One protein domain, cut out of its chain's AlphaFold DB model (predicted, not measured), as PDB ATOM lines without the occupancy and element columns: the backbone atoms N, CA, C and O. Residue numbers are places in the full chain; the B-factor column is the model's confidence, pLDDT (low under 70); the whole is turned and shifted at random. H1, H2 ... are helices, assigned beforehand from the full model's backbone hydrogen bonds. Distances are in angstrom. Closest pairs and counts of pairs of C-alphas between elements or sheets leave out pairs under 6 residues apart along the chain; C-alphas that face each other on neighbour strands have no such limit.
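AT A GLANCE: This is residues 16 to 118 of the 134 residues of the protein "Helix-turn-helix protein" of Ilumatobacter fluminis (UniProt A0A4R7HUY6). The longest helix, H5, and the second long helix, H2, make a slanting V, the last part of H2 meeting the middle of H5, while the two short helices H3 and H4 meet as a corner near the first half of H5, with the end of H4 at Val 88 also coming close to H2 at Met 58. The short helix H1 packs on the first half of H2, and the long link of residues 23 to 47 loops out near H2 with no named element in it; the last turns of H5 run on past its contact with H2. The printed part has 103 residues with five named helices, in the order H1, H2, H3, H4, H5, and no named strand; the class is all helix. The whole is compact, with a radius of gyration of the C-alphas of 13.9 A and spans of 45 by 32 by 21 A.

IN THESE COORDINATES: H5 takes residues 96 to 117 and measures 31.7 A from C-alpha 96 at (11.110, -18.825, -26.654) to C-alpha 117 at (8.982, 12.650, -23.529). H2 takes residues 48 to 64 and measures 24.6 A. H3, residues 69 to 76, and H4, residues 81 to 88, each measure 10.4 A. H1 takes residues 19 to 22, 5.8 A long, and begins at C-alpha 19 at (0.676, -18.625, -16.081).

HOW THE PARTS SIT: Residues 102 to 110 of H5 touch residues 57 to 64 of H2; the closest C-alphas, of Tyr 61 and Val 106, are 5.5 A apart. The two run the same way at a steep tilt of 43 degrees. H3 and H5 only just touch, with 3 pairs of C-alphas within 8 A; the closest, of Ile 73 and Ala 101, are 6.8 A apart. H3 touches H4 at a steep tilt of 53 degrees, opposite ways, the closest C-alphas being those of Ala 74 and Arg 81 at 5.3 A. H4 is close to H5 but not clearly touching: the closest C-alphas, of Val 84 and Val 98, are 6.7 A apart. H1 touches residues 48 to 55 of H2, the closest C-alphas being those of Pro 19 and Ala 51 at 4.7 A. H1 is apart from H3, H4 and H5. In H2, H3, H4 and H5 every O i to N i+4 pair is within hydrogen-bond range; H1 is too short for such a pair.

THE WHOLE: The two C-alphas farthest apart, of Asn 41 and Glu 118, are 47.7 A from each other. The printed part has no cut. The link from H1 to H2 is long, with 25 residues. The mean pLDDT of the printed part is 94.1, and residue 118 alone is under 70.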
ATOM      1  N   GLY A  16       2.983 -27.254 -15.930       88.12
ATOM      2  CA  GLY A  16       1.789 -27.334 -15.091       88.12
ATOM      3  C   GLY A  16       0.683 -26.376 -15.552       88.12
ATOM      4  O   GLY A  16       0.509 -26.192 -16.761       88.12
ATOM      5  N   PRO A  17      -0.090 -25.798 -14.614       93.06
ATOM      6  CA  PRO A  17      -1.143 -24.826 -14.896       93.06
ATOM      7  C   PRO A  17      -0.646 -23.644 -15.735       93.06
ATOM      8  O   PRO A  17       0.550 -23.335 -15.717       93.06
ATOM      9  N   PRO A  18      -1.531 -22.988 -16.497       95.00
ATOM     10  CA  PRO A  18      -1.170 -21.815 -17.277       95.00
ATOM     11  C   PRO A  18      -0.723 -20.648 -16.370       95.00
ATOM     12  O   PRO A  18      -1.129 -20.581 -15.211       95.00
ATOM     13  N   PRO A  19       0.087 -19.701 -16.885       96.38
ATOM     14  CA  PRO A  19       0.676 -18.625 -16.081       96.38
ATOM     15  C   PRO A  19      -0.317 -17.830 -15.226       96.38
ATOM     16  O   PRO A  19      -0.010 -17.501 -14.085       96.38
ATOM     17  N   ARG A  20      -1.510 -17.534 -15.756       97.44
ATOM     18  CA  ARG A  20      -2.528 -16.751 -15.038       97.44
ATOM     19  C   ARG A  20      -3.053 -17.431 -13.774       97.44
ATOM     20  O   ARG A  20      -3.511 -16.743 -12.873       97.44
ATOM     21  N   ASP A  21      -2.961 -18.756 -13.701       96.94
ATOM     22  CA  ASP A  21      -3.461 -19.532 -12.565       96.94
ATOM     23  C   ASP A  21      -2.486 -19.481 -11.368       96.94
ATOM     24  O   ASP A  21      -2.786 -20.035 -10.316       96.94
ATOM     25  N   TYR A  22      -1.331 -18.812 -11.514       96.56
ATOM     26  CA  TYR A  22      -0.409 -18.494 -10.414       96.56
ATOM     27  C   TYR A  22      -0.738 -17.164  -9.705       96.56
ATOM     28  O   TYR A  22       0.014 -16.695  -8.845       96.56
ATOM     29  N   LEU A  23      -1.846 -16.521 -10.080       96.25
ATOM     30  CA  LEU A  23      -2.392 -15.350  -9.400       96.25
ATOM     31  C   LEU A  23      -3.593 -15.763  -8.550       96.25
ATOM     32  O   LEU A  23      -4.315 -16.690  -8.915       96.25
ATOM     33  N   ALA A  24      -3.851 -15.039  -7.460       96.19
ATOM     34  CA  ALA A  24      -5.054 -15.248  -6.655       96.19
ATOM     35  C   ALA A  24      -6.337 -15.015  -7.477       96.19
ATOM     36  O   ALA A  24      -7.329 -15.718  -7.296       96.19
ATOM     37  N   VAL A  25      -6.295 -14.063  -8.420       96.88
ATOM     38  CA  VAL A  25      -7.380 -13.763  -9.363       96.88
ATOM     39  C   VAL A  25      -6.848 -13.852 -10.804       96.88
ATOM     40  O   VAL A  25      -6.200 -12.912 -11.275       96.88
ATOM     41  N   PRO A  26      -7.106 -14.953 -11.538       96.81
ATOM     42  CA  PRO A  26      -6.561 -15.172 -12.883       96.81
ATOM     43  C   PRO A  26      -6.888 -14.077 -13.911       96.81
ATOM     44  O   PRO A  26      -6.106 -13.819 -14.829       96.81
ATOM     45  N   GLU A  27      -8.029 -13.404 -13.773       96.75
ATOM     46  CA  GLU A  27      -8.478 -12.313 -14.647       96.75
ATOM     47  C   GLU A  27      -7.590 -11.064 -14.543       96.75
ATOM     48  O   GLU A  27      -7.576 -10.238 -15.458       96.75
ATOM     49  N   GLN A  28      -6.815 -10.933 -13.461       97.19
ATOM     50  CA  GLN A  28      -5.869  -9.832 -13.268       97.19
ATOM     51  C   GLN A  28      -4.574 -10.004 -14.069       97.19
ATOM     52  O   GLN A  28      -3.738  -9.096 -14.105       97.19
ATOM     53  N   PHE A  29      -4.387 -11.150 -14.731       98.06
ATOM     54  CA  PHE A  29      -3.157 -11.432 -15.454       98.06
ATOM     55  C   PHE A  29      -2.884 -10.394 -16.544       98.06
ATOM     56  O   PHE A  29      -3.674 -10.208 -17.478       98.06
ATOM     57  N   GLY A  30      -1.731  -9.738 -16.439       97.19
ATOM     58  CA  GLY A  30      -1.288  -8.677 -17.329       97.19
ATOM     59  C   GLY A  30      -2.085  -7.374 -17.219       97.19
ATOM     60  O   GLY A  30      -2.022  -6.584 -18.153       97.19
ATOM     61  N   THR A  31      -2.908  -7.160 -16.186       96.81
ATOM     62  CA  THR A  31      -3.660  -5.898 -15.997       96.81
ATOM     63  C   THR A  31      -3.256  -5.141 -14.736       96.81
ATOM     64  O   THR A  31      -3.067  -3.930 -14.799       96.81
ATOM     65  N   VAL A  32      -3.111  -5.831 -13.603       96.31
ATOM     66  CA  VAL A  32      -2.780  -5.218 -12.305       96.31
ATOM     67  C   VAL A  32      -1.272  -5.272 -12.084       96.31
ATOM     68  O   VAL A  32      -0.701  -6.343 -12.197       96.31
ATOM     69  N   ALA A  33      -0.607  -4.158 -11.764       93.81
ATOM     70  CA  ALA A  33       0.856  -4.134 -11.620       93.81
ATOM     71  C   ALA A  33       1.373  -5.080 -10.518       93.81
ATOM     72  O   ALA A  33       2.293  -5.864 -10.765       93.81
ATOM     73  N   ASP A  34       0.712  -5.062  -9.359       93.62
ATOM     74  CA  ASP A  34       1.077  -5.840  -8.175       93.62
ATOM     75  C   ASP A  34      -0.060  -6.798  -7.798       93.62
ATOM     76  O   ASP A  34      -0.913  -6.461  -6.974       93.62
ATOM     77  N   PRO A  35      -0.142  -7.974  -8.445       94.75
ATOM     78  CA  PRO A  35      -1.169  -8.949  -8.135       94.75
ATOM     79  C   PRO A  35      -0.798  -9.723  -6.869       94.75
ATOM     80  O   PRO A  35       0.376  -9.975  -6.585       94.75
ATOM     81  N   GLU A  36      -1.812 -10.195  -6.158       95.12
ATOM     82  CA  GLU A  36      -1.616 -11.243  -5.165       95.12
ATOM     83  C   GLU A  36      -1.315 -12.574  -5.877       95.12
ATOM     84  O   GLU A  36      -1.974 -12.945  -6.855       95.12
ATOM     85  N   THR A  37      -0.291 -13.289  -5.410       93.38
ATOM     86  CA  THR A  37       0.152 -14.558  -6.001       93.38
ATOM     87  C   THR A  37      -0.407 -15.746  -5.236       93.38
ATOM     88  O   THR A  37      -0.410 -15.741  -4.008       93.38
ATOM     89  N   ALA A  38      -0.775 -16.802  -5.954       91.81
ATOM     90  CA  ALA A  38      -1.194 -18.070  -5.371       91.81
ATOM     91  C   ALA A  38      -0.535 -19.224  -6.131       91.81
ATOM     92  O   ALA A  38      -0.448 -19.188  -7.354       91.81
ATOM     93  N   THR A  39      -0.081 -20.266  -5.436       90.31
ATOM     94  CA  THR A  39       0.393 -21.483  -6.110       90.31
ATOM     95  C   THR A  39      -0.793 -22.435  -6.281       90.31
ATOM     96  O   THR A  39      -1.344 -22.884  -5.276       90.31
ATOM     97  N   PRO A  40      -1.212 -22.769  -7.515       87.88
ATOM     98  CA  PRO A  40      -2.318 -23.696  -7.726       87.88
ATOM     99  C   PRO A  40      -1.935 -25.112  -7.276       87.88
ATOM    100  O   PRO A  40      -0.771 -25.501  -7.364       87.88
ATOM    101  N   ASN A  41      -2.919 -25.923  -6.871       82.12
ATOM    102  CA  ASN A  41      -2.702 -27.276  -6.323       82.12
ATOM    103  C   ASN A  41      -1.897 -28.216  -7.242       82.12
ATOM    104  O   ASN A  41      -1.234 -29.133  -6.766       82.12
ATOM    105  N   SER A  42      -1.963 -28.016  -8.561       83.38
ATOM    106  CA  SER A  42      -1.210 -28.781  -9.568       83.38
ATOM    107  C   SER A  42       0.013 -28.034 -10.121       83.38
ATOM    108  O   SER A  42       0.652 -28.508 -11.063       83.38
ATOM    109  N   GLY A  43       0.325 -26.858  -9.573       83.88
ATOM    110  CA  GLY A  43       1.452 -26.018  -9.960       83.88
ATOM    111  C   GLY A  43       2.728 -26.300  -9.182       83.88
ATOM    112  O   GLY A  43       2.760 -27.077  -8.233       83.88
ATOM    113  N   SER A  44       3.810 -25.654  -9.610       87.69
ATOM    114  CA  SER A  44       5.104 -25.731  -8.935       87.69
ATOM    115  C   SER A  44       5.550 -24.348  -8.483       87.69
ATOM    116  O   SER A  44       5.626 -23.420  -9.286       87.69
ATOM    117  N   GLU A  45       5.953 -24.224  -7.219       89.62
ATOM    118  CA  GLU A  45       6.555 -22.992  -6.689       89.62
ATOM    119  C   GLU A  45       7.789 -22.554  -7.490       89.62
ATOM    120  O   GLU A  45       8.083 -21.368  -7.593       89.62
ATOM    121  N   ARG A  46       8.485 -23.497  -8.143       90.19
ATOM    122  CA  ARG A  46       9.659 -23.202  -8.980       90.19
ATOM    123  C   ARG A  46       9.322 -22.389 -10.226       90.19
ATOM    124  O   ARG A  46      10.181 -21.666 -10.718       90.19
ATOM    125  N   VAL A  47       8.107 -22.524 -10.760       91.62
ATOM    126  CA  VAL A  47       7.684 -21.791 -11.963       91.62
ATOM    127  C   VAL A  47       6.879 -20.534 -11.631       91.62
ATOM    128  O   VAL A  47       6.702 -19.691 -12.508       91.62
ATOM    129  N   ALA A  48       6.454 -20.357 -10.374       92.88
ATOM    130  CA  ALA A  48       5.721 -19.172  -9.931       92.88
ATOM    131  C   ALA A  48       6.476 -17.849 -10.205       92.88
ATOM    132  O   ALA A  48       5.860 -16.931 -10.751       92.88
ATOM    133  N   PRO A  49       7.807 -17.735  -9.980       94.69
ATOM    134  CA  PRO A  49       8.556 -16.537 -10.364       94.69
ATOM    135  C   PRO A  49       8.497 -16.243 -11.866       94.69
ATOM    136  O   PRO A  49       8.439 -15.085 -12.274       94.69
ATOM    137  N   PHE A  50       8.479 -17.288 -12.700       94.94
ATOM    138  CA  PHE A  50       8.367 -17.120 -14.144       94.94
ATOM    139  C   PHE A  50       6.955 -16.681 -14.552       94.94
ATOM    140  O   PHE A  50       6.823 -15.794 -15.392       94.94
ATOM    141  N   ALA A  51       5.903 -17.215 -13.922       96.25
ATOM    142  CA  ALA A  51       4.538 -16.724 -14.119       96.25
ATOM    143  C   ALA A  51       4.404 -15.237 -13.746       96.25
ATOM    144  O   ALA A  51       3.838 -14.462 -14.517       96.25
ATOM    145  N   LEU A  52       4.989 -14.821 -12.616       96.62
ATOM    146  CA  LEU A  52       4.990 -13.424 -12.176       96.62
ATOM    147  C   LEU A  52       5.774 -12.512 -13.131       96.62
ATOM    148  O   LEU A  52       5.341 -11.400 -13.431       96.62
ATOM    149  N   PHE A  53       6.907 -12.984 -13.651       97.00
ATOM    150  CA  PHE A  53       7.643 -12.279 -14.699       97.00
ATOM    151  C   PHE A  53       6.781 -12.073 -15.954       97.00
ATOM    152  O   PHE A  53       6.691 -10.953 -16.456       97.00
ATOM    153  N   LEU A  54       6.109 -13.124 -16.436       97.94
ATOM    154  CA  LEU A  54       5.226 -13.027 -17.601       97.94
ATOM    155  C   LEU A  54       4.063 -12.070 -17.356       97.94
ATOM    156  O   LEU A  54       3.730 -11.285 -18.239       97.94
ATOM    157  N   HIS A  55       3.474 -12.110 -16.162       98.25
ATOM    158  CA  HIS A  55       2.430 -11.181 -15.749       98.25
ATOM    159  C   HIS A  55       2.892  -9.726 -15.882       98.25
ATOM    160  O   HIS A  55       2.252  -8.949 -16.589       98.25
ATOM    161  N   ARG A  56       4.036  -9.374 -15.281       98.19
ATOM    162  CA  ARG A  56       4.596  -8.012 -15.336       98.19
ATOM    163  C   ARG A  56       4.920  -7.584 -16.765       98.19
ATOM    164  O   ARG A  56       4.547  -6.490 -17.175       98.19
ATOM    165  N   LEU A  57       5.503  -8.482 -17.558       98.06
ATOM    166  CA  LEU A  57       5.750  -8.229 -18.977       98.06
ATOM    167  C   LEU A  57       4.449  -7.923 -19.740       98.06
ATOM    168  O   LEU A  57       4.436  -7.046 -20.602       98.06
ATOM    169  N   MET A  58       3.349  -8.621 -19.435       97.88
ATOM    170  CA  MET A  58       2.053  -8.347 -20.065       97.88
ATOM    171  C   MET A  58       1.405  -7.054 -19.566       97.88
ATOM    172  O   MET A  58       0.725  -6.406 -20.361       97.88
ATOM    173  N   VAL A  59       1.624  -6.660 -18.305       98.12
ATOM    174  CA  VAL A  59       1.223  -5.336 -17.794       98.12
ATOM    175  C   VAL A  59       1.899  -4.246 -18.627       98.12
ATOM    176  O   VAL A  59       1.211  -3.403 -19.205       98.12
ATOM    177  N   ASP A  60       3.224  -4.306 -18.778       97.38
ATOM    178  CA  ASP A  60       3.977  -3.331 -19.576       97.38
ATOM    179  C   ASP A  60       3.530  -3.332 -21.037       97.38
ATOM    180  O   ASP A  60       3.232  -2.284 -21.612       97.38
ATOM    181  N   TYR A  61       3.405  -4.520 -21.631       97.25
ATOM    182  CA  TYR A  61       2.930  -4.661 -22.999       97.25
ATOM    183  C   TYR A  61       1.557  -4.016 -23.199       97.25
ATOM    184  O   TYR A  61       1.394  -3.224 -24.120       97.25
ATOM    185  N   ARG A  62       0.567  -4.293 -22.343       95.88
ATOM    186  CA  ARG A  62      -0.785  -3.731 -22.506       95.88
ATOM    187  C   ARG A  62      -0.851  -2.231 -22.240       95.88
ATOM    188  O   ARG A  62      -1.668  -1.559 -22.862       95.88
ATOM    189  N   ASN A  63       0.012  -1.709 -21.373       96.12
ATOM    190  CA  ASN A  63       0.105  -0.275 -21.104       96.12
ATOM    191  C   ASN A  63       0.707   0.520 -22.272       96.12
ATOM    192  O   ASN A  63       0.500   1.731 -22.358       96.12
ATOM    193  N   LEU A  64       1.472  -0.134 -23.148       95.69
ATOM    194  CA  LEU A  64       2.197   0.519 -24.239       95.69
ATOM    195  C   LEU A  64       1.649   0.183 -25.630       95.69
ATOM    196  O   LEU A  64       1.742   1.003 -26.542       95.69
ATOM    197  N   ALA A  65       1.142  -1.033 -25.823       94.12
ATOM    198  CA  ALA A  65       0.849  -1.562 -27.144       94.12
ATOM    199  C   ALA A  65      -0.431  -0.952 -27.740       94.12
ATOM    200  O   ALA A  65      -1.477  -0.918 -27.084       94.12
ATOM    201  N   PRO A  66      -0.403  -0.527 -29.015       92.62
ATOM    202  CA  PRO A  66      -1.594  -0.041 -29.697       92.62
ATOM    203  C   PRO A  66      -2.610  -1.165 -29.953       92.62
ATOM    204  O   PRO A  66      -2.311  -2.365 -29.924       92.62
ATOM    205  N   ARG A  67      -3.850  -0.784 -30.280       89.75
ATOM    206  CA  ARG A  67      -4.863  -1.754 -30.724       89.75
ATOM    207  C   ARG A  67      -4.353  -2.519 -31.950       89.75
ATOM    208  O   ARG A  67      -3.893  -1.925 -32.917       89.75
ATOM    209  N   GLY A  68      -4.477  -3.845 -31.913       90.25
ATOM    210  CA  GLY A  68      -4.067  -4.724 -33.013       90.25
ATOM    211  C   GLY A  68      -2.592  -5.142 -33.013       90.25
ATOM    212  O   GLY A  68      -2.222  -5.964 -33.850       90.25
ATOM    213  N   ASP A  69      -1.774  -4.681 -32.059       94.75
ATOM    214  CA  ASP A  69      -0.326  -4.962 -32.029       94.75
ATOM    215  C   ASP A  69      -0.006  -6.468 -31.986       94.75
ATOM    216  O   ASP A  69       0.921  -6.935 -32.642       94.75
ATOM    217  N   GLN A  70      -0.861  -7.281 -31.352       95.88
ATOM    218  CA  GLN A  70      -0.713  -8.744 -31.335       95.88
ATOM    219  C   GLN A  70      -0.708  -9.361 -32.744       95.88
ATOM    220  O   GLN A  70       0.028 -10.310 -33.009       95.88
ATOM    221  N   ALA A  71      -1.532  -8.838 -33.660       96.06
ATOM    222  CA  ALA A  71      -1.571  -9.316 -35.040       96.06
ATOM    223  C   ALA A  71      -0.317  -8.883 -35.814       96.06
ATOM    224  O   ALA A  71       0.165  -9.639 -36.659       96.06
ATOM    225  N   ALA A  72       0.225  -7.701 -35.508       95.00
ATOM    226  CA  ALA A  72       1.478  -7.222 -36.080       95.00
ATOM    227  C   ALA A  72       2.667  -8.079 -35.617       95.00
ATOM    228  O   ALA A  72       3.434  -8.546 -36.459       95.00
ATOM    229  N   ILE A  73       2.761  -8.381 -34.316       96.12
ATOM    230  CA  ILE A  73       3.762  -9.303 -33.752       96.12
ATOM    231  C   ILE A  73       3.663 -10.671 -34.427       96.12
ATOM    232  O   ILE A  73       4.665 -11.205 -34.901       96.12
ATOM    233  N   ALA A  74       2.448 -11.224 -34.505       96.00
ATOM    234  CA  ALA A  74       2.218 -12.534 -35.097       96.00
ATOM    235  C   ALA A  74       2.749 -12.607 -36.537       96.00
ATOM    236  O   ALA A  74       3.515 -13.508 -36.873       96.00
ATOM    237  N   ARG A  75       2.421 -11.610 -37.368       96.25
ATOM    238  CA  ARG A  75       2.901 -11.526 -38.755       96.25
ATOM    239  C   ARG A  75       4.415 -11.340 -38.843       96.25
ATOM    240  O   ARG A  75       5.055 -12.056 -39.602       96.25
ATOM    241  N   ARG A  76       4.985 -10.418 -38.058       95.38
ATOM    242  CA  ARG A  76       6.421 -10.084 -38.089       95.38
ATOM    243  C   ARG A  76       7.313 -11.279 -37.754       95.38
ATOM    244  O   ARG A  76       8.404 -11.387 -38.300       95.38
ATOM    245  N   HIS A  77       6.852 -12.162 -36.873       94.06
ATOM    246  CA  HIS A  77       7.644 -13.282 -36.360       94.06
ATOM    247  C   HIS A  77       7.167 -14.660 -36.847       94.06
ATOM    248  O   HIS A  77       7.636 -15.674 -36.336       94.06
ATOM    249  N   GLY A  78       6.236 -14.720 -37.808       94.94
ATOM    250  CA  GLY A  78       5.719 -15.990 -38.336       94.94
ATOM    251  C   GLY A  78       4.977 -16.837 -37.291       94.94
ATOM    252  O   GLY A  78       5.033 -18.064 -37.327       94.94
ATOM    253  N   LEU A  79       4.309 -16.194 -36.332       95.25
ATOM    254  CA  LEU A  79       3.574 -16.845 -35.248       95.25
ATOM    255  C   LEU A  79       2.072 -16.875 -35.549       95.25
ATOM    256  O   LEU A  79       1.529 -15.992 -36.213       95.25
ATOM    257  N   SER A  80       1.359 -17.853 -34.984       95.88
ATOM    258  CA  SER A  80      -0.104 -17.809 -34.992       95.88
ATOM    259  C   SER A  80      -0.613 -16.681 -34.095       95.88
ATOM    260  O   SER A  80      -0.220 -16.571 -32.930       95.88
ATOM    261  N   ARG A  81      -1.575 -15.902 -34.604       96.31
ATOM    262  CA  ARG A  81      -2.294 -14.893 -33.815       96.31
ATOM    263  C   ARG A  81      -2.981 -15.508 -32.593       96.31
ATOM    264  O   ARG A  81      -2.997 -14.868 -31.547       96.31
ATOM    265  N   SER A  82      -3.517 -16.728 -32.704       96.12
ATOM    266  CA  SER A  82      -4.139 -17.411 -31.560       96.12
ATOM    267  C   SER A  82      -3.115 -17.708 -30.468       96.12
ATOM    268  O   SER A  82      -3.356 -17.383 -29.314       96.12
ATOM    269  N   THR A  83      -1.930 -18.206 -30.835       95.31
ATOM    270  CA  THR A  83      -0.838 -18.463 -29.885       95.31
ATOM    271  C   THR A  83      -0.409 -17.190 -29.164       95.31
ATOM    272  O   THR A  83      -0.267 -17.205 -27.945       95.31
ATOM    273  N   VAL A  84      -0.232 -16.081 -29.892       96.56
ATOM    274  CA  VAL A  84       0.111 -14.787 -29.279       96.56
ATOM    275  C   VAL A  84      -1.001 -14.333 -28.333       96.56
ATOM    276  O   VAL A  84      -0.721 -13.953 -27.200       96.56
ATOM    277  N   SER A  85      -2.262 -14.425 -28.760       96.75
ATOM    278  CA  SER A  85      -3.417 -14.054 -27.939       96.75
ATOM    279  C   SER A  85      -3.517 -14.885 -26.656       96.75
ATOM    280  O   SER A  85      -3.770 -14.327 -25.591       96.75
ATOM    281  N   ASP A  86      -3.310 -16.201 -26.733       97.31
ATOM    282  CA  ASP A  86      -3.384 -17.097 -25.574       97.31
ATOM    283  C   ASP A  86      -2.261 -16.826 -24.572       97.31
ATOM    284  O   ASP A  86      -2.502 -16.823 -23.364       97.31
ATOM    285  N   VAL A  87      -1.050 -16.547 -25.060       96.69
ATOM    286  CA  VAL A  87       0.084 -16.154 -24.212       96.69
ATOM    287  C   VAL A  87      -0.177 -14.807 -23.544       96.69
ATOM    288  O   VAL A  87      -0.012 -14.687 -22.334       96.69
ATOM    289  N   VAL A  88      -0.639 -13.804 -24.298       97.12
ATOM    290  CA  VAL A  88      -0.949 -12.476 -23.741       97.12
ATOM    291  C   VAL A  88      -2.079 -12.552 -22.713       97.12
ATOM    292  O   VAL A  88      -2.093 -11.783 -21.754       97.12
ATOM    293  N   ALA A  89      -3.023 -13.478 -22.879       96.88
ATOM    294  CA  ALA A  89      -4.084 -13.747 -21.911       96.88
ATOM    295  C   ALA A  89      -3.643 -14.647 -20.739       96.88
ATOM    296  O   ALA A  89      -4.469 -14.979 -19.890       96.88
ATOM    297  N   GLY A  90      -2.383 -15.094 -20.710       97.19
ATOM    298  CA  GLY A  90      -1.854 -15.991 -19.684       97.19
ATOM    299  C   GLY A  90      -2.479 -17.384 -19.692       97.19
ATOM    300  O   GLY A  90      -2.341 -18.105 -18.713       97.19
ATOM    301  N   LYS A  91      -3.167 -17.771 -20.775       96.81
ATOM    302  CA  LYS A  91      -3.803 -19.089 -20.965       96.81
ATOM    303  C   LYS A  91      -2.813 -20.160 -21.418       96.81
ATOM    304  O   LYS A  91      -3.148 -21.342 -21.436       96.81
ATOM    305  N   ARG A  92      -1.612 -19.747 -21.828       95.25
ATOM    306  CA  ARG A  92      -0.575 -20.617 -22.376       95.25
ATOM    307  C   ARG A  92       0.809 -20.114 -21.985       95.25
ATOM    308  O   ARG A  92       1.044 -18.906 -21.963       95.25
ATOM    309  N   TRP A  93       1.725 -21.041 -21.725       95.31
ATOM    310  CA  TRP A  93       3.137 -20.718 -21.554       95.31
ATOM    311  C   TRP A  93       3.745 -20.280 -22.897       95.31
ATOM    312  O   TRP A  93       3.511 -20.916 -23.925       95.31
ATOM    313  N   PRO A  94       4.525 -19.191 -22.947       94.69
ATOM    314  CA  PRO A  94       5.193 -18.813 -24.179       94.69
ATOM    315  C   PRO A  94       6.301 -19.810 -24.510       94.69
ATOM    316  O   PRO A  94       7.069 -20.227 -23.644       94.69
ATOM    317  N   ASN A  95       6.448 -20.122 -25.797       92.06
ATOM    318  CA  ASN A  95       7.726 -20.623 -26.284       92.06
ATOM    319  C   ASN A  95       8.741 -19.466 -26.372       92.06
ATOM    320  O   ASN A  95       8.378 -18.289 -26.287       92.06
ATOM    321  N   VAL A  96      10.014 -19.806 -26.582       93.94
ATOM    322  CA  VAL A  96      11.110 -18.825 -26.654       93.94
ATOM    323  C   VAL A  96      10.841 -17.743 -27.705       93.94
ATOM    324  O   VAL A  96      11.079 -16.569 -27.441       93.94
ATOM    325  N   THR A  97      10.295 -18.106 -28.867       95.12
ATOM    326  CA  THR A  97      10.016 -17.159 -29.954       95.12
ATOM    327  C   THR A  97       8.944 -16.140 -29.576       95.12
ATOM    328  O   THR A  97       9.134 -14.951 -29.813       95.12
ATOM    329  N   VAL A  98       7.834 -16.574 -28.967       95.62
ATOM    330  CA  VAL A  98       6.760 -15.669 -28.525       95.62
ATOM    331  C   VAL A  98       7.263 -14.766 -27.403       95.62
ATOM    332  O   VAL A  98       7.008 -13.564 -27.437       95.62
ATOM    333  N   LEU A  99       8.007 -15.324 -26.439       96.88
ATOM    334  CA  LEU A  99       8.589 -14.541 -25.352       96.88
ATOM    335  C   LEU A  99       9.525 -13.457 -25.895       96.88
ATOM    336  O   LEU A  99       9.372 -12.291 -25.549       96.88
ATOM    337  N   LEU A 100      10.456 -13.825 -26.779       97.62
ATOM    338  CA  LEU A 100      11.404 -12.884 -27.370       97.62
ATOM    339  C   LEU A 100      10.687 -11.799 -28.184       97.62
ATOM    340  O   LEU A 100      11.016 -10.623 -28.050       97.62
ATOM    341  N   ALA A 101       9.695 -12.179 -28.991       97.50
ATOM    342  CA  ALA A 101       8.932 -11.241 -29.806       97.50
ATOM    343  C   ALA A 101       8.205 -10.189 -28.952       97.50
ATOM    344  O   ALA A 101       8.269  -8.998 -29.260       97.50
ATOM    345  N   ILE A 102       7.557 -10.606 -27.858       97.44
ATOM    346  CA  ILE A 102       6.872  -9.674 -26.952       97.44
ATOM    347  C   ILE A 102       7.887  -8.808 -26.198       97.44
ATOM    348  O   ILE A 102       7.727  -7.591 -26.164       97.44
ATOM    349  N   SER A 103       8.959  -9.393 -25.654       97.81
ATOM    350  CA  SER A 103       9.991  -8.644 -24.921       97.81
ATOM    351  C   SER A 103      10.660  -7.568 -25.780       97.81
ATOM    352  O   SER A 103      10.807  -6.431 -25.338       97.81
ATOM    353  N   LEU A 104      11.023  -7.895 -27.026       97.31
ATOM    354  CA  LEU A 104      11.590  -6.924 -27.966       97.31
ATOM    355  C   LEU A 104      10.598  -5.802 -28.279       97.31
ATOM    356  O   LEU A 104      10.989  -4.637 -28.339       97.31
ATOM    357  N   ARG A 105       9.315  -6.140 -28.438       97.19
ATOM    358  CA  ARG A 105       8.275  -5.147 -28.699       97.19
ATOM    359  C   ARG A 105       8.083  -4.192 -27.520       97.19
ATOM    360  O   ARG A 105       7.998  -2.988 -27.727       97.19
ATOM    361  N   VAL A 106       8.068  -4.706 -26.292       97.56
ATOM    362  CA  VAL A 106       8.002  -3.884 -25.073       97.56
ATOM    363  C   VAL A 106       9.213  -2.952 -24.977       97.56
ATOM    364  O   VAL A 106       9.049  -1.754 -24.741       97.56
ATOM    365  N   ALA A 107      10.421  -3.459 -25.238       96.94
ATOM    366  CA  ALA A 107      11.635  -2.644 -25.243       96.94
ATOM    367  C   ALA A 107      11.585  -1.517 -26.294       96.94
ATOM    368  O   ALA A 107      11.911  -0.369 -25.983       96.94
ATOM    369  N   GLU A 108      11.126  -1.825 -27.512       96.25
ATOM    370  CA  GLU A 108      10.923  -0.854 -28.593       96.25
ATOM    371  C   GLU A 108       9.937   0.250 -28.180       96.25
ATOM    372  O   GLU A 108      10.239   1.437 -28.316       96.25
ATOM    373  N   LEU A 109       8.790  -0.124 -27.608       95.44
ATOM    374  CA  LEU A 109       7.765   0.826 -27.170       95.44
ATOM    375  C   LEU A 109       8.255   1.723 -26.021       95.44
ATOM    376  O   LEU A 109       7.986   2.926 -26.009       95.44
ATOM    377  N   HIS A 110       9.021   1.180 -25.070       95.75
ATOM    378  CA  HIS A 110       9.649   1.988 -24.022       95.75
ATOM    379  C   HIS A 110      10.677   2.976 -24.572       95.75
ATOM    380  O   HIS A 110      10.800   4.082 -24.039       95.75
ATOM    381  N   HIS A 111      11.442   2.581 -25.590       95.12
ATOM    382  CA  HIS A 111      12.399   3.469 -26.241       95.12
ATOM    383  C   HIS A 111      11.677   4.620 -26.955       95.12
ATOM    384  O   HIS A 111      12.013   5.782 -26.737       95.12
ATOM    385  N   GLN A 112      10.612   4.312 -27.702       93.00
ATOM    386  CA  GLN A 112       9.769   5.310 -28.367       93.00
ATOM    387  C   GLN A 112       9.137   6.286 -27.365       93.00
ATOM    388  O   GLN A 112       9.202   7.499 -27.555       93.00
ATOM    389  N   ARG A 113       8.577   5.785 -26.257       90.56
ATOM    390  CA  ARG A 113       7.943   6.634 -25.234       90.56
ATOM    391  C   ARG A 113       8.930   7.594 -24.565       90.56
ATOM    392  O   ARG A 113       8.557   8.729 -24.291       90.56
ATOM    393  N   ARG A 114      10.172   7.158 -24.323       89.81
ATOM    394  CA  ARG A 114      11.242   8.020 -23.788       89.81
ATOM    395  C   ARG A 114      11.629   9.115 -24.777       89.81
ATOM    396  O   ARG A 114      11.610  10.281 -24.403       89.81
ATOM    397  N   ALA A 115      11.843   8.759 -26.044       88.81
ATOM    398  CA  ALA A 115      12.153   9.729 -27.096       88.81
ATOM    399  C   ALA A 115      11.051  10.795 -27.267       88.81
ATOM    400  O   ALA A 115      11.347  11.964 -27.492       88.81
ATOM    401  N   HIS A 116       9.777  10.417 -27.107       79.75
ATOM    402  CA  HIS A 116       8.659  11.364 -27.161       79.75
ATOM    403  C   HIS A 116       8.517  12.251 -25.915       79.75
ATOM    404  O   HIS A 116       7.910  13.316 -26.012       79.75
ATOM    405  N   HIS A 117       9.048  11.847 -24.756       72.38
ATOM    406  CA  HIS A 117       8.982  12.650 -23.529       72.38
ATOM    407  C   HIS A 117      10.135  13.663 -23.410       72.38
ATOM    408  O   HIS A 117      10.023  14.624 -22.656       72.38
ATOM    409  N   GLU A 118      11.213  13.483 -24.179       58.88
ATOM    410  CA  GLU A 118      12.420  14.324 -24.155       58.88
ATOM    411  C   GLU A 118      12.415  15.489 -25.166       58.88
ATOM    412  O   GLU A 118      13.427  16.171 -25.302       58.88
TER     413      GLU A 118